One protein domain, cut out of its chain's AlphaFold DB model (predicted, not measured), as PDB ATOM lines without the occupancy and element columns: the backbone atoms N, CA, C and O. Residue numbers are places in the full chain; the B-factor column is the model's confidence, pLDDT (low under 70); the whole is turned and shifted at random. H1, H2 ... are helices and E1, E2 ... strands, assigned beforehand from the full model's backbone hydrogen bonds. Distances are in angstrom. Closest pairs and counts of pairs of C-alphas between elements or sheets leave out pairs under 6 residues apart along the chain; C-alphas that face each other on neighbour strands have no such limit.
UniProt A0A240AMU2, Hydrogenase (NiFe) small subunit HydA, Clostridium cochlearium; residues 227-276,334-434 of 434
ATOM      1  N   GLU A 227     167.647 197.695 123.616       72.50
ATOM      2  CA  GLU A 227     166.734 196.949 122.757       72.50
ATOM      3  C   GLU A 227     165.617 196.239 123.528       72.50
ATOM      4  O   GLU A 227     164.586 195.907 122.947       72.50
ATOM      5  N   LYS A 228     165.802 196.014 124.835       77.81
ATOM      6  CA  LYS A 228     164.844 195.287 125.684       77.81
ATOM      7  C   LYS A 228     163.569 196.073 125.953       77.81
ATOM      8  O   LYS A 228     162.563 195.479 126.323       77.81
ATOM      9  N   GLU A 229     163.608 197.384 125.737       86.31
ATOM     10  CA  GLU A 229     162.427 198.244 125.822       86.31
ATOM     11  C   GLU A 229     161.528 198.123 124.587       86.31
ATOM     12  O   GLU A 229     160.405 198.633 124.601       86.31
ATOM     13  N   ILE A 230     162.004 197.471 123.516       90.69
ATOM     14  CA  ILE A 230     161.228 197.235 122.301       90.69
ATOM     15  C   ILE A 230     160.385 195.975 122.489       90.69
ATOM     16  O   ILE A 230     160.896 194.855 122.536       90.69
ATOM     17  N   THR A 231     159.071 196.161 122.539       92.44
ATOM     18  CA  THR A 231     158.082 195.073 122.562       92.44
ATOM     19  C   THR A 231     157.151 195.193 121.363       92.44
ATOM     20  O   THR A 231     157.051 196.263 120.772       92.44
ATOM     21  N   GLU A 232     156.474 194.110 120.987       91.19
ATOM     22  CA  GLU A 232     155.368 194.120 120.029       91.19
ATOM     23  C   GLU A 232     154.113 193.598 120.729       91.19
ATOM     24  O   GLU A 232     154.100 192.480 121.239       91.19
ATOM     25  N   ASN A 233     153.039 194.381 120.743       93.19
ATOM     26  CA  ASN A 233     151.738 193.916 121.198       93.19
ATOM     27  C   ASN A 233     150.920 193.384 120.011       93.19
ATOM     28  O   ASN A 233     150.936 193.958 118.925       93.19
ATOM     29  N   VAL A 234     150.217 192.269 120.186       92.19
ATOM     30  CA  VAL A 234     149.424 191.622 119.131       92.19
ATOM     31  C   VAL A 234     147.931 191.571 119.448       92.19
ATOM     32  O   VAL A 234     147.193 190.945 118.693       92.19
ATOM     33  N   HIS A 235     147.455 192.196 120.531       93.19
ATOM     34  CA  HIS A 235     146.062 192.099 120.996       93.19
ATOM     35  C   HIS A 235     145.047 192.423 119.887       93.19
ATOM     36  O   HIS A 235     144.177 191.603 119.598       93.19
ATOM     37  N   TYR A 236     145.228 193.551 119.196       93.31
ATOM     38  CA  TYR A 236     144.363 194.004 118.098       93.31
ATOM     39  C   TYR A 236     144.854 193.598 116.696       93.31
ATOM     40  O   TYR A 236     144.304 194.042 115.683       93.31
ATOM     41  N   SER A 237     145.866 192.730 116.621       90.38
ATOM     42  CA  SER A 237     146.431 192.239 115.364       90.38
ATOM     43  C   SER A 237     146.016 190.794 115.077       90.38
ATOM     44  O   SER A 237     145.910 190.004 116.018       90.38
ATOM     45  N   TRP A 238     145.831 190.421 113.803       90.38
ATOM     46  CA  TRP A 238     145.426 189.075 113.340       90.38
ATOM     47  C   TRP A 238     146.537 188.019 113.477       90.38
ATOM     48  O   TRP A 238     146.963 187.383 112.517       90.38
ATOM     49  N   TYR A 239     147.027 187.846 114.697       88.62
ATOM     50  CA  TYR A 239     148.163 187.012 115.059       88.62
ATOM     51  C   TYR A 239     147.838 186.206 116.323       88.62
ATOM     52  O   TYR A 239     147.344 186.768 117.313       88.62
ATOM     53  N   LYS A 240     148.135 184.901 116.299       85.81
ATOM     54  CA  LYS A 240     148.028 184.005 117.460       85.81
ATOM     55  C   LYS A 240     149.275 184.115 118.321       85.81
ATOM     56  O   LYS A 240     150.391 184.000 117.827       85.81
ATOM     57  N   SER A 241     149.090 184.300 119.617       82.00
ATOM     58  CA  SER A 241     150.192 184.311 120.571       82.00
ATOM     59  C   SER A 241     149.668 183.958 121.955       82.00
ATOM     60  O   SER A 241     148.576 184.390 122.321       82.00
ATOM     61  N   ASP A 242     150.469 183.225 122.728       81.06
ATOM     62  CA  ASP A 242     150.183 182.915 124.136       81.06
ATOM     63  C   ASP A 242     150.251 184.168 125.024       81.06
ATOM     64  O   ASP A 242     149.666 184.215 126.106       81.06
ATOM     65  N   LYS A 243     150.981 185.193 124.566       86.06
ATOM     66  CA  LYS A 243     151.118 186.493 125.229       86.06
ATOM     67  C   LYS A 243     150.652 187.610 124.309       86.06
ATOM     68  O   LYS A 243     150.951 187.614 123.117       86.06
ATOM     69  N   GLU A 244     149.997 188.609 124.880       85.50
ATOM     70  CA  GLU A 244     149.596 189.798 124.126       85.50
ATOM     71  C   GLU A 244     150.776 190.710 123.805       85.50
ATOM     72  O   GLU A 244     150.800 191.279 122.723       85.50
ATOM     73  N   SER A 245     151.742 190.826 124.718       87.75
ATOM     74  CA  SER A 245     152.998 191.548 124.513       87.75
ATOM     75  C   SER A 245     154.145 190.552 124.418       87.75
ATOM     76  O   SER A 245     154.310 189.696 125.293       87.75
ATOM     77  N   ILE A 246     154.910 190.648 123.340       87.75
ATOM     78  CA  ILE A 246     156.032 189.767 123.024       87.75
ATOM     79  C   ILE A 246     157.285 190.594 122.760       87.75
ATOM     80  O   ILE A 246     157.211 191.765 122.381       87.75
ATOM     81  N   THR A 247     158.452 189.980 122.920       86.12
ATOM     82  CA  THR A 247     159.697 190.574 122.430       86.12
ATOM     83  C   THR A 247     159.966 190.140 120.983       86.12
ATOM     84  O   THR A 247     159.606 189.023 120.595       86.12
ATOM     85  N   PRO A 248     160.641 190.970 120.167       82.56
ATOM     86  CA  PRO A 248     160.970 190.615 118.784       82.56
ATOM     87  C   PRO A 248     161.805 189.330 118.637       82.56
ATOM     88  O   PRO A 248     161.769 188.685 117.587       82.56
ATOM     89  N   GLU A 249     162.543 188.932 119.682       77.94
ATOM     90  CA  GLU A 249     163.318 187.686 119.712       77.94
ATOM     91  C   GLU A 249     162.459 186.419 119.841       77.94
ATOM     92  O   GLU A 249     162.879 185.354 119.379       77.94
ATOM     93  N   GLU A 250     161.293 186.515 120.485       69.00
ATOM     94  CA  GLU A 250     160.473 185.371 120.906       69.00
ATOM     95  C   GLU A 250     159.567 184.816 119.790       69.00
ATOM     96  O   GLU A 250     158.961 183.761 119.960       69.00
ATOM     97  N   ALA A 251     159.457 185.487 118.641       61.62
ATOM     98  CA  ALA A 251     158.268 185.339 117.808       61.62
ATOM     99  C   ALA A 251     158.456 184.457 116.553       61.62
ATOM    100  O   ALA A 251     159.027 184.886 115.550       61.62
ATOM    101  N   TYR A 252     157.881 183.250 116.571       58.25
ATOM    102  CA  TYR A 252     157.178 182.710 115.401       58.25
ATOM    103  C   TYR A 252     155.691 182.899 115.682       58.25
ATOM    104  O   TYR A 252     155.191 182.387 116.679       58.25
ATOM    105  N   ILE A 253     155.004 183.676 114.851       71.44
ATOM    106  CA  ILE A 253     153.593 183.986 115.059       71.44
ATOM    107  C   ILE A 253     152.810 183.537 113.837       71.44
ATOM    108  O   ILE A 253     153.134 183.917 112.714       71.44
ATOM    109  N   GLU A 254     151.776 182.740 114.073       80.31
ATOM    110  CA  GLU A 254     150.832 182.323 113.045       80.31
ATOM    111  C   GLU A 254     149.721 183.373 112.887       80.31
ATOM    112  O   GLU A 254     149.265 183.967 113.868       80.31
ATOM    113  N   GLY A 255     149.286 183.618 111.650       84.25
ATOM    114  CA  GLY A 255     148.150 184.494 111.374       84.25
ATOM    115  C   GLY A 255     146.820 183.890 111.837       84.25
ATOM    116  O   GLY A 255     146.622 182.676 111.785       84.25
ATOM    117  N   ASP A 256     145.894 184.743 112.266       87.19
ATOM    118  CA  ASP A 256     144.510 184.374 112.579       87.19
ATOM    119  C   ASP A 256     143.550 185.496 112.191       87.19
ATOM    120  O   ASP A 256     143.313 186.436 112.954       87.19
ATOM    121  N   VAL A 257     142.982 185.374 110.991       87.75
ATOM    122  CA  VAL A 257     141.982 186.307 110.449       87.75
ATOM    123  C   VAL A 257     140.665 186.301 111.220       87.75
ATOM    124  O   VAL A 257     139.896 187.255 111.120       87.75
ATOM    125  N   TYR A 258     140.399 185.256 112.006       89.25
ATOM    126  CA  TYR A 258     139.164 185.105 112.773       89.25
ATOM    127  C   TYR A 258     139.308 185.569 114.225       89.25
ATOM    128  O   TYR A 258     138.340 185.506 114.992       89.25
ATOM    129  N   LYS A 259     140.485 186.077 114.614       89.38
ATOM    130  CA  LYS A 259     140.729 186.599 115.957       89.38
ATOM    131  C   LYS A 259     139.753 187.727 116.286       89.38
ATOM    132  O   LYS A 259     139.797 188.820 115.718       89.38
ATOM    133  N   LYS A 260     138.872 187.467 117.252       90.12
ATOM    134  CA  LYS A 260     137.838 188.411 117.679       90.12
ATOM    135  C   LYS A 260     138.469 189.703 118.205       90.12
ATOM    136  O   LYS A 260     139.337 189.663 119.068       90.12
ATOM    137  N   GLY A 261     137.983 190.842 117.715       87.69
ATOM    138  CA  GLY A 261     138.442 192.171 118.126       87.69
ATOM    139  C   GLY A 261     139.670 192.682 117.371       87.69
ATOM    140  O   GLY A 261     139.925 193.879 117.424       87.69
ATOM    141  N   ALA A 262     140.387 191.836 116.625       89.56
ATOM    142  CA  ALA A 262     141.504 192.278 115.798       89.56
ATOM    143  C   ALA A 262     141.031 193.020 114.538       89.56
ATOM    144  O   ALA A 262     140.010 192.673 113.941       89.56
ATOM    145  N   TYR A 263     141.793 194.036 114.130       89.06
ATOM    146  CA  TYR A 263     141.495 194.872 112.961       89.06
ATOM    147  C   TYR A 263     142.736 195.251 112.135       89.06
ATOM    148  O   TYR A 263     142.635 196.061 111.212       89.06
ATOM    149  N   SER A 264     143.913 194.703 112.455       87.56
ATOM    150  CA  SER A 264     145.167 195.047 111.777       87.56
ATOM    151  C   SER A 264     146.073 193.838 111.535       87.56
ATOM    152  O   SER A 264     146.173 192.929 112.354       87.56
ATOM    153  N   TRP A 265     146.802 193.840 110.417       87.44
ATOM    154  CA  TRP A 265     147.935 192.927 110.178       87.44
ATOM    155  C   TRP A 265     149.263 193.492 110.691       87.44
ATOM    156  O   TRP A 265     150.298 192.825 110.648       87.44
ATOM    157  N   VAL A 266     149.247 194.732 111.171       90.25
ATOM    158  CA  VAL A 266     150.396 195.396 111.773       90.25
ATOM    159  C   VAL A 266     150.378 195.074 113.261       90.25
ATOM    160  O   VAL A 266     149.342 195.216 113.913       90.25
ATOM    161  N   LYS A 267     151.503 194.608 113.802       91.75
ATOM    162  CA  LYS A 267     151.687 194.477 115.254       91.75
ATOM    163  C   LYS A 267     151.847 195.859 115.879       91.75
ATOM    164  O   LYS A 267     152.131 196.821 115.171       91.75
ATOM    165  N   ALA A 268     151.704 195.966 117.190       94.25
ATOM    166  CA  ALA A 268     151.837 197.216 117.915       94.25
ATOM    167  C   ALA A 268     153.194 197.336 118.624       94.25
ATOM    168  O   ALA A 268     153.281 197.032 119.814       94.25
ATOM    169  N   PRO A 269     154.273 197.754 117.931       94.19
ATOM    170  CA  PRO A 269     155.553 197.974 118.569       94.19
ATOM    171  C   PRO A 269     155.465 199.127 119.568       94.19
ATOM    172  O   PRO A 269     154.809 200.146 119.322       94.19
ATOM    173  N   ARG A 270     156.136 198.959 120.701       94.44
ATOM    174  CA  ARG A 270     156.256 199.961 121.757       94.44
ATOM    175  C   ARG A 270     157.709 200.097 122.155       94.44
ATOM    176  O   ARG A 270     158.443 199.114 122.149       94.44
ATOM    177  N   TYR A 271     158.097 201.309 122.523       91.50
ATOM    178  CA  TYR A 271     159.361 201.559 123.203       91.50
ATOM    179  C   TYR A 271     159.049 202.001 124.628       91.50
ATOM    180  O   TYR A 271     158.409 203.035 124.821       91.50
ATOM    181  N   ASN A 272     159.456 201.203 125.616       90.88
ATOM    182  CA  ASN A 272     159.167 201.451 127.032       90.88
ATOM    183  C   ASN A 272     157.658 201.691 127.288       90.88
ATOM    184  O   ASN A 272     157.263 202.602 128.010       90.88
ATOM    185  N   GLY A 273     156.800 200.927 126.600       91.88
ATOM    186  CA  GLY A 273     155.337 201.030 126.693       91.88
ATOM    187  C   GLY A 273     154.681 202.153 125.877       91.88
ATOM    188  O   GLY A 273     153.458 202.185 125.786       91.88
ATOM    189  N   TYR A 274     155.444 203.038 125.231       93.25
ATOM    190  CA  TYR A 274     154.893 204.131 124.423       93.25
ATOM    191  C   TYR A 274     154.830 203.782 122.935       93.25
ATOM    192  O   TYR A 274     155.720 203.116 122.396       93.25
ATOM    193  N   ALA A 275     153.791 204.269 122.252       94.94
ATOM    194  CA  ALA A 275     153.772 204.331 120.795       94.94
ATOM    195  C   ALA A 275     154.733 205.434 120.325       94.94
ATOM    196  O   ALA A 275     154.693 206.553 120.834       94.94
ATOM    197  N   MET A 276     155.598 205.117 119.360       93.06
ATOM    198  CA  MET A 276     156.654 206.023 118.901       93.06
ATOM    199  C   MET A 276     156.455 206.383 117.434       93.06
ATOM    200  O   MET A 276     156.345 205.498 116.587       93.06
ATOM    201  N   PRO A 334     177.774 181.154 111.127       91.19
ATOM    202  CA  PRO A 334     177.996 180.328 112.310       91.19
ATOM    203  C   PRO A 334     176.912 179.249 112.443       91.19
ATOM    204  O   PRO A 334     175.757 179.483 112.099       91.19
ATOM    205  N   ASN A 335     177.253 178.096 113.031       92.62
ATOM    206  CA  ASN A 335     176.278 177.027 113.286       92.62
ATOM    207  C   ASN A 335     175.127 177.480 114.203       92.62
ATOM    208  O   ASN A 335     173.979 177.129 113.949       92.62
ATOM    209  N   LYS A 336     175.421 178.278 115.240       95.06
ATOM    210  CA  LYS A 336     174.427 178.918 116.111       95.06
ATOM    211  C   LYS A 336     174.812 180.363 116.395       95.06
ATOM    212  O   LYS A 336     175.944 180.618 116.801       95.06
ATOM    213  N   ALA A 337     173.880 181.295 116.220       91.56
ATOM    214  CA  ALA A 337     174.080 182.698 116.579       91.56
ATOM    215  C   ALA A 337     172.755 183.432 116.793       91.56
ATOM    216  O   ALA A 337     171.723 183.036 116.263       91.56
ATOM    217  N   LYS A 338     172.815 184.541 117.529       89.81
ATOM    218  CA  LYS A 338     171.757 185.550 117.595       89.81
ATOM    219  C   LYS A 338     172.320 186.896 117.158       89.81
ATOM    220  O   LYS A 338     173.491 187.175 117.416       89.81
ATOM    221  N   GLY A 339     171.504 187.725 116.522       88.31
ATOM    222  CA  GLY A 339     171.899 189.060 116.095       88.31
ATOM    223  C   GLY A 339     170.744 190.043 116.166       88.31
ATOM    224  O   GLY A 339     169.602 189.693 115.872       88.31
ATOM    225  N   ILE A 340     171.065 191.281 116.529       89.56
ATOM    226  CA  ILE A 340     170.130 192.402 116.540       89.56
ATOM    227  C   ILE A 340     170.755 193.535 115.732       89.56
ATOM    228  O   ILE A 340     171.925 193.877 115.915       89.56
ATOM    229  N   GLY A 341     169.985 194.095 114.808       88.62
ATOM    230  CA  GLY A 341     170.378 195.206 113.958       88.62
ATOM    231  C   GLY A 341     169.358 196.324 114.053       88.62
ATOM    232  O   GLY A 341     168.363 196.302 113.336       88.62
ATOM    233  N   LEU A 342     169.619 197.309 114.910       88.06
ATOM    234  CA  LEU A 342     168.849 198.550 114.960       88.06
ATOM    235  C   LEU A 342     169.514 199.583 114.045       88.06
ATOM    236  O   LEU A 342     170.722 199.847 114.137       88.06
ATOM    237  N   ARG A 343     168.743 200.124 113.106       84.81
ATOM    238  CA  ARG A 343     169.189 201.106 112.118       84.81
ATOM    239  C   ARG A 343     168.092 202.122 111.884       84.81
ATOM    240  O   ARG A 343     166.916 201.803 111.966       84.81
ATOM    241  N   ASP A 344     168.480 203.339 111.544       82.25
ATOM    242  CA  ASP A 344     167.538 204.294 110.983       82.25
ATOM    243  C   ASP A 344     167.603 204.233 109.452       82.25
ATOM    244  O   ASP A 344     168.658 203.971 108.868       82.25
ATOM    245  N   THR A 345     166.463 204.434 108.803       82.88
ATOM    246  CA  THR A 345     166.317 204.398 107.346       82.88
ATOM    247  C   THR A 345     165.561 205.623 106.850       82.88
ATOM    248  O   THR A 345     165.090 206.451 107.635       82.88
ATOM    249  N   THR A 346     165.406 205.744 105.529       80.12
ATOM    250  CA  THR A 346     164.701 206.872 104.899       80.12
ATOM    251  C   THR A 346     163.322 207.112 105.516       80.12
ATOM    252  O   THR A 346     162.964 208.258 105.782       80.12
ATOM    253  N   ARG A 347     162.584 206.045 105.846       85.00
ATOM    254  CA  ARG A 347     161.234 206.132 106.427       85.00
ATOM    255  C   ARG A 347     161.198 206.172 107.957       85.00
ATOM    256  O   ARG A 347     160.147 206.470 108.511       85.00
ATOM    257  N   GLY A 348     162.312 205.903 108.637       89.44
ATOM    258  CA  GLY A 348     162.395 205.878 110.100       89.44
ATOM    259  C   GLY A 348     163.136 204.664 110.652       89.44
ATOM    260  O   GLY A 348     163.799 203.928 109.908       89.44
ATOM    261  N   ALA A 349     163.003 204.465 111.965       90.62
ATOM    262  CA  ALA A 349     163.684 203.411 112.698       90.62
ATOM    263  C   ALA A 349     163.246 202.017 112.224       90.62
ATOM    264  O   ALA A 349     162.060 201.730 112.054       90.62
ATOM    265  N   LEU A 350     164.235 201.156 112.025       90.38
ATOM    266  CA  LEU A 350     164.133 199.794 111.525       90.38
ATOM    267  C   LEU A 350     164.912 198.874 112.468       90.38
ATOM    268  O   LEU A 350     166.092 199.097 112.746       90.38
ATOM    269  N   GLY A 351     164.251 197.832 112.952       90.62
ATOM    270  CA  GLY A 351     164.877 196.816 113.787       90.62
ATOM    271  C   GLY A 351     164.852 195.451 113.117       90.62
ATOM    272  O   GLY A 351     163.834 195.066 112.545       90.62
ATOM    273  N   HIS A 352     165.961 194.723 113.213       92.00
ATOM    274  CA  HIS A 352     166.103 193.345 112.757       92.00
ATOM    275  C   HIS A 352     166.553 192.457 113.913       92.00
ATOM    276  O   HIS A 352     167.523 192.791 114.589       92.00
ATOM    277  N   TRP A 353     165.917 191.304 114.083       91.94
ATOM    278  CA  TRP A 353     166.312 190.268 115.035       91.94
ATOM    279  C   TRP A 353     166.429 188.946 114.285       91.94
ATOM    280  O   TRP A 353     165.492 188.532 113.609       91.94
ATOM    281  N   ILE A 354     167.586 188.297 114.374       91.06
ATOM    282  CA  ILE A 354     167.897 187.054 113.667       91.06
ATOM    283  C   ILE A 354     168.396 186.009 114.656       91.06
ATOM    284  O   ILE A 354     169.310 186.292 115.431       91.06
ATOM    285  N   ASN A 355     167.874 184.786 114.573       90.88
ATOM    286  CA  ASN A 355     168.536 183.625 115.163       90.88
ATOM    287  C   ASN A 355     168.922 182.625 114.070       90.88
ATOM    288  O   ASN A 355     168.156 182.342 113.146       90.88
ATOM    289  N   ILE A 356     170.131 182.094 114.194       91.69
ATOM    290  CA  ILE A 356     170.741 181.123 113.295       91.69
ATOM    291  C   ILE A 356     170.903 179.815 114.064       91.69
ATOM    292  O   ILE A 356     171.444 179.823 115.172       91.69
ATOM    293  N   GLU A 357     170.459 178.711 113.473       93.88
ATOM    294  CA  GLU A 357     170.694 177.339 113.932       93.88
ATOM    295  C   GLU A 357     170.982 176.455 112.714       93.88
ATOM    296  O   GLU A 357     170.376 176.635 111.661       93.88
ATOM    297  N   GLU A 358     171.929 175.524 112.840       94.44
ATOM    298  CA  GLU A 358     172.362 174.644 111.742       94.44
ATOM    299  C   GLU A 358     172.785 175.420 110.483       94.44
ATOM    300  O   GLU A 358     172.486 175.024 109.358       94.44
ATOM    301  N   GLU A 359     173.457 176.561 110.687       92.31
ATOM    302  CA  GLU A 359     173.887 177.485 109.618       92.31
ATOM    303  C   GLU A 359     172.727 178.050 108.769       92.31
ATOM    304  O   GLU A 359     172.944 178.635 107.706       92.31
ATOM    305  N   LYS A 360     171.484 177.928 109.248       90.19
ATOM    306  CA  LYS A 360     170.268 178.455 108.619       90.19
ATOM    307  C   LYS A 360     169.597 179.482 109.518       90.19
ATOM    308  O   LYS A 360     169.725 179.451 110.739       90.19
ATOM    309  N   ILE A 361     168.843 180.392 108.910       90.56
ATOM    310  CA  ILE A 361     167.991 181.322 109.651       90.56
ATOM    311  C   ILE A 361     166.823 180.527 110.234       90.56
ATOM    312  O   ILE A 361     165.979 180.039 109.487       90.56
ATOM    313  N   LYS A 362     166.779 180.403 111.560       88.75
ATOM    314  CA  LYS A 362     165.669 179.766 112.275       88.75
ATOM    315  C   LYS A 362     164.460 180.688 112.353       88.75
ATOM    316  O   LYS A 362     163.344 180.269 112.079       88.75
ATOM    317  N   ASN A 363     164.687 181.941 112.730       87.12
ATOM    318  CA  ASN A 363     163.673 182.988 112.720       87.12
ATOM    319  C   ASN A 363     164.311 184.348 112.431       87.12
ATOM    320  O   ASN A 363     165.483 184.598 112.733       87.12
ATOM    321  N   TYR A 364     163.504 185.213 111.824       88.56
ATOM    322  CA  TYR A 364     163.879 186.569 111.471       88.56
ATOM    323  C   TYR A 364     162.690 187.496 111.700       88.56
ATOM    324  O   TYR A 364     161.679 187.394 111.005       88.56
ATOM    325  N   THR A 365     162.820 188.398 112.663       88.81
ATOM    326  CA  THR A 365     161.800 189.397 112.982       88.81
ATOM    327  C   THR A 365     162.271 190.760 112.505       88.81
ATOM    328  O   THR A 365     163.433 191.130 112.687       88.81
ATOM    329  N   ILE A 366     161.359 191.520 111.904       89.38
ATOM    330  CA  ILE A 366     161.608 192.892 111.468       89.38
ATOM    331  C   ILE A 366     160.526 193.786 112.052       89.38
ATOM    332  O   ILE A 366     159.343 193.515 111.858       89.38
ATOM    333  N   ILE A 367     160.929 194.887 112.679       91.19
ATOM    334  CA  ILE A 367     160.027 196.007 112.950       91.19
ATOM    335  C   ILE A 367     160.371 197.108 111.964       91.19
ATOM    336  O   ILE A 367     161.412 197.757 112.074       91.19
ATOM    337  N   THR A 368     159.501 197.290 110.973       91.81
ATOM    338  CA  THR A 368     159.684 198.313 109.943       91.81
ATOM    339  C   THR A 368     159.229 199.686 110.439       91.81
ATOM    340  O   THR A 368     158.396 199.760 111.345       91.81
ATOM    341  N   PRO A 369     159.670 200.785 109.800       92.00
ATOM    342  CA  PRO A 369     159.164 202.122 110.114       92.00
ATOM    343  C   PRO A 369     157.638 202.228 110.018       92.00
ATOM    344  O   PRO A 369     156.991 202.891 110.824       92.00
ATOM    345  N   SER A 370     157.036 201.525 109.055       90.31
ATOM    346  CA  SER A 370     155.581 201.475 108.913       90.31
ATOM    347  C   SER A 370     154.912 200.742 110.068       90.31
ATOM    348  O   SER A 370     153.837 201.157 110.481       90.31
ATOM    349  N   THR A 371     155.551 199.710 110.621       91.88
ATOM    350  CA  THR A 371     155.050 199.005 111.806       91.88
ATOM    351  C   THR A 371     154.973 199.938 113.017       91.88
ATOM    352  O   THR A 371     153.985 199.899 113.741       91.88
ATOM    353  N   TRP A 372     155.964 200.820 113.200       93.81
ATOM    354  CA  TRP A 372     155.941 201.857 114.242       93.81
ATOM    355  C   TRP A 372     154.783 202.840 114.062       93.81
ATOM    356  O   TRP A 372     153.973 203.027 114.965       93.81
ATOM    357  N   ASN A 373     154.669 203.437 112.874       94.00
ATOM    358  CA  ASN A 373     153.706 204.512 112.635       94.00
ATOM    359  C   ASN A 373     152.249 204.014 112.517       94.00
ATOM    360  O   ASN A 373     151.325 204.712 112.932       94.00
ATOM    361  N   LEU A 374     152.033 202.816 111.962       92.56
ATOM    362  CA  LEU A 374     150.710 202.211 111.730       92.56
ATOM    363  C   LEU A 374     150.328 201.160 112.778       92.56
ATOM    364  O   LEU A 374     149.437 200.344 112.532       92.56
ATOM    365  N   SER A 375     151.016 201.131 113.919       93.25
ATOM    366  CA  SER A 375     150.673 200.218 115.005       93.25
ATOM    367  C   SER A 375     149.195 200.376 115.389       93.25
ATOM    368  O   SER A 375     148.758 201.519 115.506       93.25
ATOM    369  N   PRO A 376     148.429 199.303 115.638       93.69
ATOM    370  CA  PRO A 376     147.121 199.437 116.267       93.69
ATOM    371  C   PRO A 376     147.272 199.824 117.747       93.69
ATOM    372  O   PRO A 376     148.389 199.909 118.285       93.69
ATOM    373  N   GLN A 377     146.140 200.009 118.418       95.12
ATOM    374  CA  GLN A 377     146.089 200.103 119.868       95.12
ATOM    375  C   GLN A 377     146.685 198.829 120.488       95.12
ATOM    376  O   GLN A 377     146.636 197.753 119.890       95.12
ATOM    377  N   ASP A 378     147.264 198.933 121.680       95.25
ATOM    378  CA  ASP A 378     147.676 197.766 122.462       95.25
ATOM    379  C   ASP A 378     146.634 197.389 123.529       95.25
ATOM    380  O   ASP A 378     145.602 198.051 123.698       95.25
ATOM    381  N   SER A 379     146.894 196.303 124.261       94.44
ATOM    382  CA  SER A 379     146.006 195.841 125.332       94.44
ATOM    383  C   SER A 379     145.961 196.744 126.568       94.44
ATOM    384  O   SER A 379     145.062 196.588 127.392       94.44
ATOM    385  N   TYR A 380     146.856 197.729 126.679       94.88
ATOM    386  CA  TYR A 380     146.844 198.733 127.746       94.88
ATOM    387  C   TYR A 380     146.079 200.004 127.352       94.88
ATOM    388  O   TYR A 380     145.948 200.921 128.161       94.88
ATOM    389  N   GLY A 381     145.552 200.065 126.126       94.50
ATOM    390  CA  GLY A 381     144.797 201.212 125.632       94.50
ATOM    391  C   GLY A 381     145.646 202.275 124.937       94.50
ATOM    392  O   GLY A 381     145.088 203.288 124.515       94.50
ATOM    393  N   VAL A 382     146.958 202.064 124.775       96.06
ATOM    394  CA  VAL A 382     147.835 203.015 124.080       96.06
ATOM    395  C   VAL A 382     147.607 202.876 122.585       96.06
ATOM    396  O   VAL A 382     147.879 201.820 122.002       96.06
ATOM    397  N   LYS A 383     147.094 203.937 121.967       95.44
ATOM    398  CA  LYS A 383     146.819 203.993 120.532       95.44
ATOM    399  C   LYS A 383     148.093 204.165 119.724       95.44
ATOM    400  O   LYS A 383     149.104 204.671 120.212       95.44
ATOM    401  N   GLY A 384     148.034 203.744 118.470       94.31
ATOM    402  CA  GLY A 384     149.103 204.007 117.522       94.31
ATOM    403  C   GLY A 384     149.188 205.457 117.080       94.31
ATOM    404  O   GLY A 384     148.231 206.221 117.176       94.31
ATOM    405  N   VAL A 385     150.329 205.812 116.495       94.81
ATOM    406  CA  VAL A 385     150.608 207.178 116.030       94.81
ATOM    407  C   VAL A 385     149.588 207.645 114.989       94.81
ATOM    408  O   VAL A 385     149.062 208.752 115.080       94.81
ATOM    409  N   VAL A 386     149.276 206.800 114.002       93.56
ATOM    410  CA  VAL A 386     148.273 207.127 112.977       93.56
ATOM    411  C   VAL A 386     146.857 207.161 113.543       93.56
ATOM    412  O   VAL A 386     146.064 207.994 113.115       93.56
ATOM    413  N   GLU A 387     146.532 206.299 114.507       91.75
ATOM    414  CA  GLU A 387     145.218 206.316 115.159       91.75
ATOM    415  C   GLU A 387     145.002 207.629 115.910       91.75
ATOM    416  O   GLU A 387     143.985 208.286 115.705       91.75
ATOM    417  N   GLU A 388     145.992 208.055 116.699       94.00
ATOM    418  CA  GLU A 388     145.994 209.360 117.368       94.00
ATOM    419  C   GLU A 388     145.883 210.512 116.364       94.00
ATOM    420  O   GLU A 388     145.097 211.434 116.559       94.00
ATOM    421  N   ALA A 389     146.596 210.439 115.236       92.75
ATOM    422  CA  ALA A 389     146.530 211.470 114.201       92.75
ATOM    423  C   ALA A 389     145.158 211.571 113.507       92.75
ATOM    424  O   ALA A 389     144.841 212.618 112.940       92.75
ATOM    425  N   LEU A 390     144.359 210.500 113.507       91.75
ATOM    426  CA  LEU A 390     143.016 210.486 112.923       91.75
ATOM    427  C   LEU A 390     141.949 211.002 113.895       91.75
ATOM    428  O   LEU A 390     140.952 211.581 113.453       91.75
ATOM    429  N   ILE A 391     142.142 210.821 115.202       91.00
ATOM    430  CA  ILE A 391     141.178 211.240 116.222       91.00
ATOM    431  C   ILE A 391     140.982 212.759 116.178       91.00
ATOM    432  O   ILE A 391     141.926 213.542 116.142       91.00
ATOM    433  N   GLY A 392     139.717 213.185 116.155       88.06
ATOM    434  CA  GLY A 392     139.349 214.602 116.075       88.06
ATOM    435  C   GLY A 392     139.487 215.226 114.681       88.06
ATOM    436  O   GLY A 392     139.229 216.421 114.534       88.06
ATOM    437  N   THR A 393     139.845 214.454 113.647       89.00
ATOM    438  CA  THR A 393     139.903 214.964 112.269       89.00
ATOM    439  C   THR A 393     138.507 215.311 111.757       89.00
ATOM    440  O   THR A 393     137.619 214.462 111.698       89.00
ATOM    441  N   TYR A 394     138.324 216.560 111.326       91.19
ATOM    442  CA  TYR A 394     137.106 216.990 110.644       91.19
ATOM    443  C   TYR A 394     137.027 216.386 109.236       91.19
ATOM    444  O   TYR A 394     137.930 216.576 108.420       91.19
ATOM    445  N   ILE A 395     135.925 215.692 108.949       91.81
ATOM    446  CA  ILE A 395     135.635 215.105 107.639       91.81
ATOM    447  C   ILE A 395     134.573 215.953 106.950       91.81
ATOM    448  O   ILE A 395     133.440 216.041 107.426       91.81
ATOM    449  N   LYS A 396     134.934 216.570 105.821       92.12
ATOM    450  CA  LYS A 396     134.021 217.448 105.081       92.12
ATOM    451  C   LYS A 396     132.907 216.668 104.379       92.12
ATOM    452  O   LYS A 396     131.757 217.097 104.404       92.12
ATOM    453  N   ASP A 397     133.251 215.549 103.744       90.56
ATOM    454  CA  ASP A 397     132.306 214.647 103.081       90.56
ATOM    455  C   ASP A 397     132.563 213.208 103.531       90.56
ATOM    456  O   ASP A 397     133.567 212.597 103.176       90.56
ATOM    457  N   VAL A 398     131.634 212.651 104.305       88.50
ATOM    458  CA  VAL A 398     131.733 211.280 104.826       88.50
ATOM    459  C   VAL A 398     131.644 210.237 103.708       88.50
ATOM    460  O   VAL A 398     132.196 209.150 103.853       88.50
ATOM    461  N   LYS A 399     130.997 210.555 102.576       88.56
ATOM    462  CA  LYS A 399     130.959 209.655 101.413       88.56
ATOM    463  C   LYS A 399     132.300 209.616 100.681       88.56
ATOM    464  O   LYS A 399     132.601 208.615 100.042       88.56
ATOM    465  N   ASN A 400     133.106 210.673 100.799       89.06
ATOM    466  CA  ASN A 400     134.412 210.805 100.157       89.06
ATOM    467  C   ASN A 400     135.456 211.385 101.136       89.06
ATOM    468  O   ASN A 400     135.901 212.523 100.956       89.06
ATOM    469  N   PRO A 401     135.875 210.629 102.171       86.12
ATOM    470  CA  PRO A 401     136.690 211.150 103.270       86.12
ATOM    471  C   PRO A 401     138.179 211.240 102.890       86.12
ATOM    472  O   PRO A 401     139.036 210.500 103.385       86.12
ATOM    473  N   VAL A 402     138.505 212.151 101.974       89.75
ATOM    474  CA  VAL A 402     139.863 212.352 101.441       89.75
ATOM    475  C   VAL A 402     140.882 212.707 102.525       89.75
ATOM    476  O   VAL A 402     142.066 212.395 102.380       89.75
ATOM    477  N   GLU A 403     140.444 213.335 103.615       89.31
ATOM    478  CA  GLU A 403     141.274 213.737 104.748       89.31
ATOM    479  C   GLU A 403     141.918 212.528 105.436       89.31
ATOM    480  O   GLU A 403     143.125 212.551 105.679       89.31
ATOM    481  N   ILE A 404     141.166 211.439 105.641       87.94
ATOM    482  CA  ILE A 404     141.686 210.181 106.210       87.94
ATOM    483  C   ILE A 404     142.834 209.671 105.341       87.94
ATOM    484  O   ILE A 404     143.938 209.398 105.815       87.94
ATOM    485  N   GLY A 405     142.592 209.613 104.029       85.75
ATOM    486  CA  GLY A 405     143.581 209.159 103.064       85.75
ATOM    487  C   GLY A 405     144.826 210.046 103.004       85.75
ATOM    488  O   GLY A 405     145.910 209.529 102.740       85.75
ATOM    489  N   ARG A 406     144.700 211.359 103.231       89.81
ATOM    490  CA  ARG A 406     145.836 212.294 103.286       89.81
ATOM    491  C   ARG A 406     146.667 212.100 104.548       89.81
ATOM    492  O   ARG A 406     147.890 212.072 104.447       89.81
ATOM    493  N   ILE A 407     146.016 211.936 105.698       90.50
ATOM    494  CA  ILE A 407     146.691 211.720 106.983       90.50
ATOM    495  C   ILE A 407     147.482 210.416 106.931       90.50
ATOM    496  O   ILE A 407     148.699 210.442 107.091       90.50
ATOM    497  N   VAL A 408     146.826 209.295 106.613       89.62
ATOM    498  CA  VAL A 408     147.462 207.966 106.625       89.62
ATOM    499  C   VAL A 408     148.626 207.888 105.632       89.62
ATOM    500  O   VAL A 408     149.720 207.461 105.998       89.62
ATOM    501  N   ARG A 409     148.442 208.350 104.385       88.06
ATOM    502  CA  ARG A 409     149.500 208.299 103.354       88.06
ATOM    503  C   ARG A 409     150.720 209.142 103.700       88.06
ATOM    504  O   ARG A 409     151.816 208.863 103.229       88.06
ATOM    505  N   ASN A 410     150.555 210.163 104.527       90.00
ATOM    506  CA  ASN A 410     151.655 211.033 104.901       90.00
ATOM    507  C   ASN A 410     152.622 210.403 105.916       90.00
ATOM    508  O   ASN A 410     153.761 210.855 106.021       90.00
ATOM    509  N   PHE A 411     152.230 209.317 106.583       90.50
ATOM    510  CA  PHE A 411     153.158 208.466 107.337       90.50
ATOM    511  C   PHE A 411     153.965 207.514 106.440       90.50
ATOM    512  O   PHE A 411     154.738 206.706 106.948       90.50
ATOM    513  N   ASP A 412     153.806 207.633 105.114       84.50
ATOM    514  CA  ASP A 412     154.506 206.861 104.084       84.50
ATOM    515  C   ASP A 412     154.467 205.342 104.340       84.50
ATOM    516  O   ASP A 412     155.504 204.690 104.537       84.50
ATOM    517  N   PRO A 413     153.259 204.753 104.396       80.25
ATOM    518  CA  PRO A 413     153.116 203.360 104.765       80.25
ATOM    519  C   PRO A 413     153.641 202.436 103.652       80.25
ATOM    520  O   PRO A 413     153.195 202.499 102.512       80.25
ATOM    521  N   CYS A 414     154.553 201.521 103.992       70.81
ATOM    522  CA  CYS A 414     155.013 200.412 103.145       70.81
ATOM    523  C   CYS A 414     153.995 199.256 103.103       70.81
ATOM    524  O   CYS A 414     154.371 198.087 103.068       70.81
ATOM    525  N   ILE A 415     152.702 199.559 103.169       64.81
ATOM    526  CA  ILE A 415     151.644 198.587 102.875       64.81
ATOM    527  C   ILE A 415     151.427 198.597 101.359       64.81
ATOM    528  O   ILE A 415     151.829 199.562 100.709       64.81
ATOM    529  N   SER A 416     150.842 197.554 100.762       49.22
ATOM    530  CA  SER A 416     150.523 197.567  99.325       49.22
ATOM    531  C   SER A 416     149.472 198.645  99.030       49.22
ATOM    532  O   SER A 416     148.280 198.381  98.932       49.22
ATOM    533  N   CYS A 417     149.911 199.900  98.937       45.38
ATOM    534  CA  CYS A 417     149.073 201.070  98.693       45.38
ATOM    535  C   CYS A 417     148.635 201.154  97.227       45.38
ATOM    536  O   CYS A 417     147.908 202.074  96.869       45.38
ATOM    537  N   ALA A 418     149.128 200.236  96.389       40.56
ATOM    538  CA  ALA A 418     149.027 200.276  94.941       40.56
ATOM    539  C   ALA A 418     148.626 198.920  94.329       40.56
ATOM    540  O   ALA A 418     148.997 198.636  93.194       40.56
ATOM    541  N   THR A 419     147.845 198.088  95.028       39.66
ATOM    542  CA  THR A 419     147.066 197.055  94.321       39.66
ATOM    543  C   THR A 419     145.768 197.696  93.836       39.66
ATOM    544  O   THR A 419     144.729 197.607  94.484       39.66
ATOM    545  N   HIS A 420     145.835 198.416  92.721       43.41
ATOM    546  CA  HIS A 420     144.630 198.851  92.022       43.41
ATOM    547  C   HIS A 420     144.165 197.691  91.142       43.41
ATOM    548  O   HIS A 420     144.859 197.318  90.201       43.41
ATOM    549  N   VAL A 421     143.005 197.112  91.450       44.41
ATOM    550  CA  VAL A 421     142.289 196.270  90.487       44.41
ATOM    551  C   VAL A 421     141.553 197.232  89.562       44.41
ATOM    552  O   VAL A 421     140.610 197.894  89.988       44.41
ATOM    553  N   ILE A 422     142.040 197.382  88.333       38.41
ATOM    554  CA  ILE A 422     141.351 198.138  87.284       38.41
ATOM    555  C   ILE A 422     140.574 197.112  86.459       38.41
ATOM    556  O   ILE A 422     141.161 196.146  85.975       38.41
ATOM    557  N   SER A 423     139.259 197.300  86.369       47.31
ATOM    558  CA  SER A 423     138.352 196.537  85.513       47.31
ATOM    559  C   SER A 423     137.575 197.518  84.648       47.31
ATOM    560  O   SER A 423     137.112 198.547  85.147       47.31
ATOM    561  N   ASP A 424     137.413 197.180  83.376       51.56
ATOM    562  CA  ASP A 424     136.726 198.004  82.379       51.56
ATOM    563  C   ASP A 424     135.199 197.782  82.419       51.56
ATOM    564  O   ASP A 424     134.436 198.490  81.762       51.56
ATOM    565  N   GLU A 425     134.742 196.814  83.222       53.00
ATOM    566  CA  GLU A 425     133.345 196.408  83.352       53.00
ATOM    567  C   GLU A 425     132.920 196.356  84.828       53.00
ATOM    568  O   GLU A 425     133.650 195.859  85.694       53.00
ATOM    569  N   ASN A 426     131.720 196.871  85.121       54.16
ATOM    570  CA  ASN A 426     131.086 196.765  86.436       54.16
ATOM    571  C   ASN A 426     130.705 195.300  86.707       54.16
ATOM    572  O   ASN A 426     129.629 194.861  86.301       54.16
ATOM    573  N   PHE A 427     131.550 194.556  87.417       54.53
ATOM    574  CA  PHE A 427     131.167 193.282  88.026       54.53
ATOM    575  C   PHE A 427     131.560 193.225  89.503       54.53
ATOM    576  O   PHE A 427     132.596 193.748  89.919       54.53
ATOM    577  N   ASP A 428     130.716 192.566  90.295       52.28
ATOM    578  CA  ASP A 428     130.956 192.316  91.712       52.28
ATOM    579  C   ASP A 428     132.122 191.335  91.881       52.28
ATOM    580  O   ASP A 428     132.012 190.138  91.599       52.28
ATOM    581  N   ILE A 429     133.257 191.831  92.374       47.22
ATOM    582  CA  ILE A 429     134.380 190.974  92.754       47.22
ATOM    583  C   ILE A 429     134.109 190.425  94.157       47.22
ATOM    584  O   ILE A 429     134.364 191.081  95.165       47.22
ATOM    585  N   ASN A 430     133.627 189.185  94.234       45.19
ATOM    586  CA  ASN A 430     133.609 188.434  95.486       45.19
ATOM    587  C   ASN A 430     135.018 187.908  95.790       45.19
ATOM    588  O   ASN A 430     135.390 186.805  95.390       45.19
ATOM    589  N   ILE A 431     135.813 188.702  96.509       42.81
ATOM    590  CA  ILE A 431     137.090 188.246  97.065       42.81
ATOM    591  C   ILE A 431     136.784 187.409  98.305       42.81
ATOM    592  O   ILE A 431     136.507 187.931  99.385       42.81
ATOM    593  N   ARG A 432     136.833 186.086  98.154       32.91
ATOM    594  CA  ARG A 432     136.781 185.161  99.284       32.91
ATOM    595  C   ARG A 432     138.177 185.080  99.894       32.91
ATOM    596  O   ARG A 432     139.034 184.366  99.385       32.91
ATOM    597  N   ILE A 433     138.407 185.842 100.957       35.94
ATOM    598  CA  ILE A 433     139.604 185.687 101.787       35.94
ATOM    599  C   ILE A 433     139.355 184.449 102.655       35.94
ATOM    600  O   ILE A 433     138.593 184.513 103.619       35.94
ATOM    601  N   THR A 434     139.884 183.304 102.219       37.28
ATOM    602  CA  THR A 434     139.963 182.080 103.032       37.28
ATOM    603  C   THR A 434     140.972 182.239 104.146       37.28
ATOM    604  O   THR A 434     142.069 182.760 103.834       37.28
TER     605      THR A 434
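What this domain is: This is residues 227 to 276 and 334 to 434 of the 434 residues of the protein "Hydrogenase (NiFe) small subunit HydA" of Clostridium cochlearium (UniProt A0A240AMU2). Little regular structure: a twisted antiparallel sheet, E3-E4-E5, makes one end and helical hairpin H2-H3 the other, with H1, hairpin E1-E2 and loops between. Of 151 printed residues, 56 are in five named strands, then three named helices: mixed class. It is only just loose, close to compact, radius of gyration of the C-alphas 18.0 A, spanning 56 by 36 by 34 A.

Where its parts are: E3, residues 336 to 345, spans 28.1 A; E4, 348 to 357, 30.0 A; E5, 360 to 367, 20.8 A. E1 is 230 to 233, beginning at C-alpha (161.228, 197.235, 122.301); E2 268 to 271; H1 369 to 373; H2 385 to 390; H3 402 to 410, ending at C-alpha (151.655, 211.033, 104.901).

How they stand to each other: E3, E4 and E5 form a meander, each strand antiparallel to the one before; within hydrogen-bond range are N 341 and O 352, 2.8 A, and N 353 and O 365, 2.9 A. H2 and H3 touch, C-alphas of Val 386 and Val 408 closest at 6.5 A, a shallow tilt of 17 degrees, opposite ways. In H1, H2 and H3 every O i to N i+4 pair is within hydrogen-bond range.

The domain as a whole: Residues 277 to 333 are not printed; C-alphas 276 and 334 are 34.0 A apart. Links E1-E2, H1-H2 and H2-H3 are long. Residues 250 to 252 and 415 to 434 have pLDDT under 70.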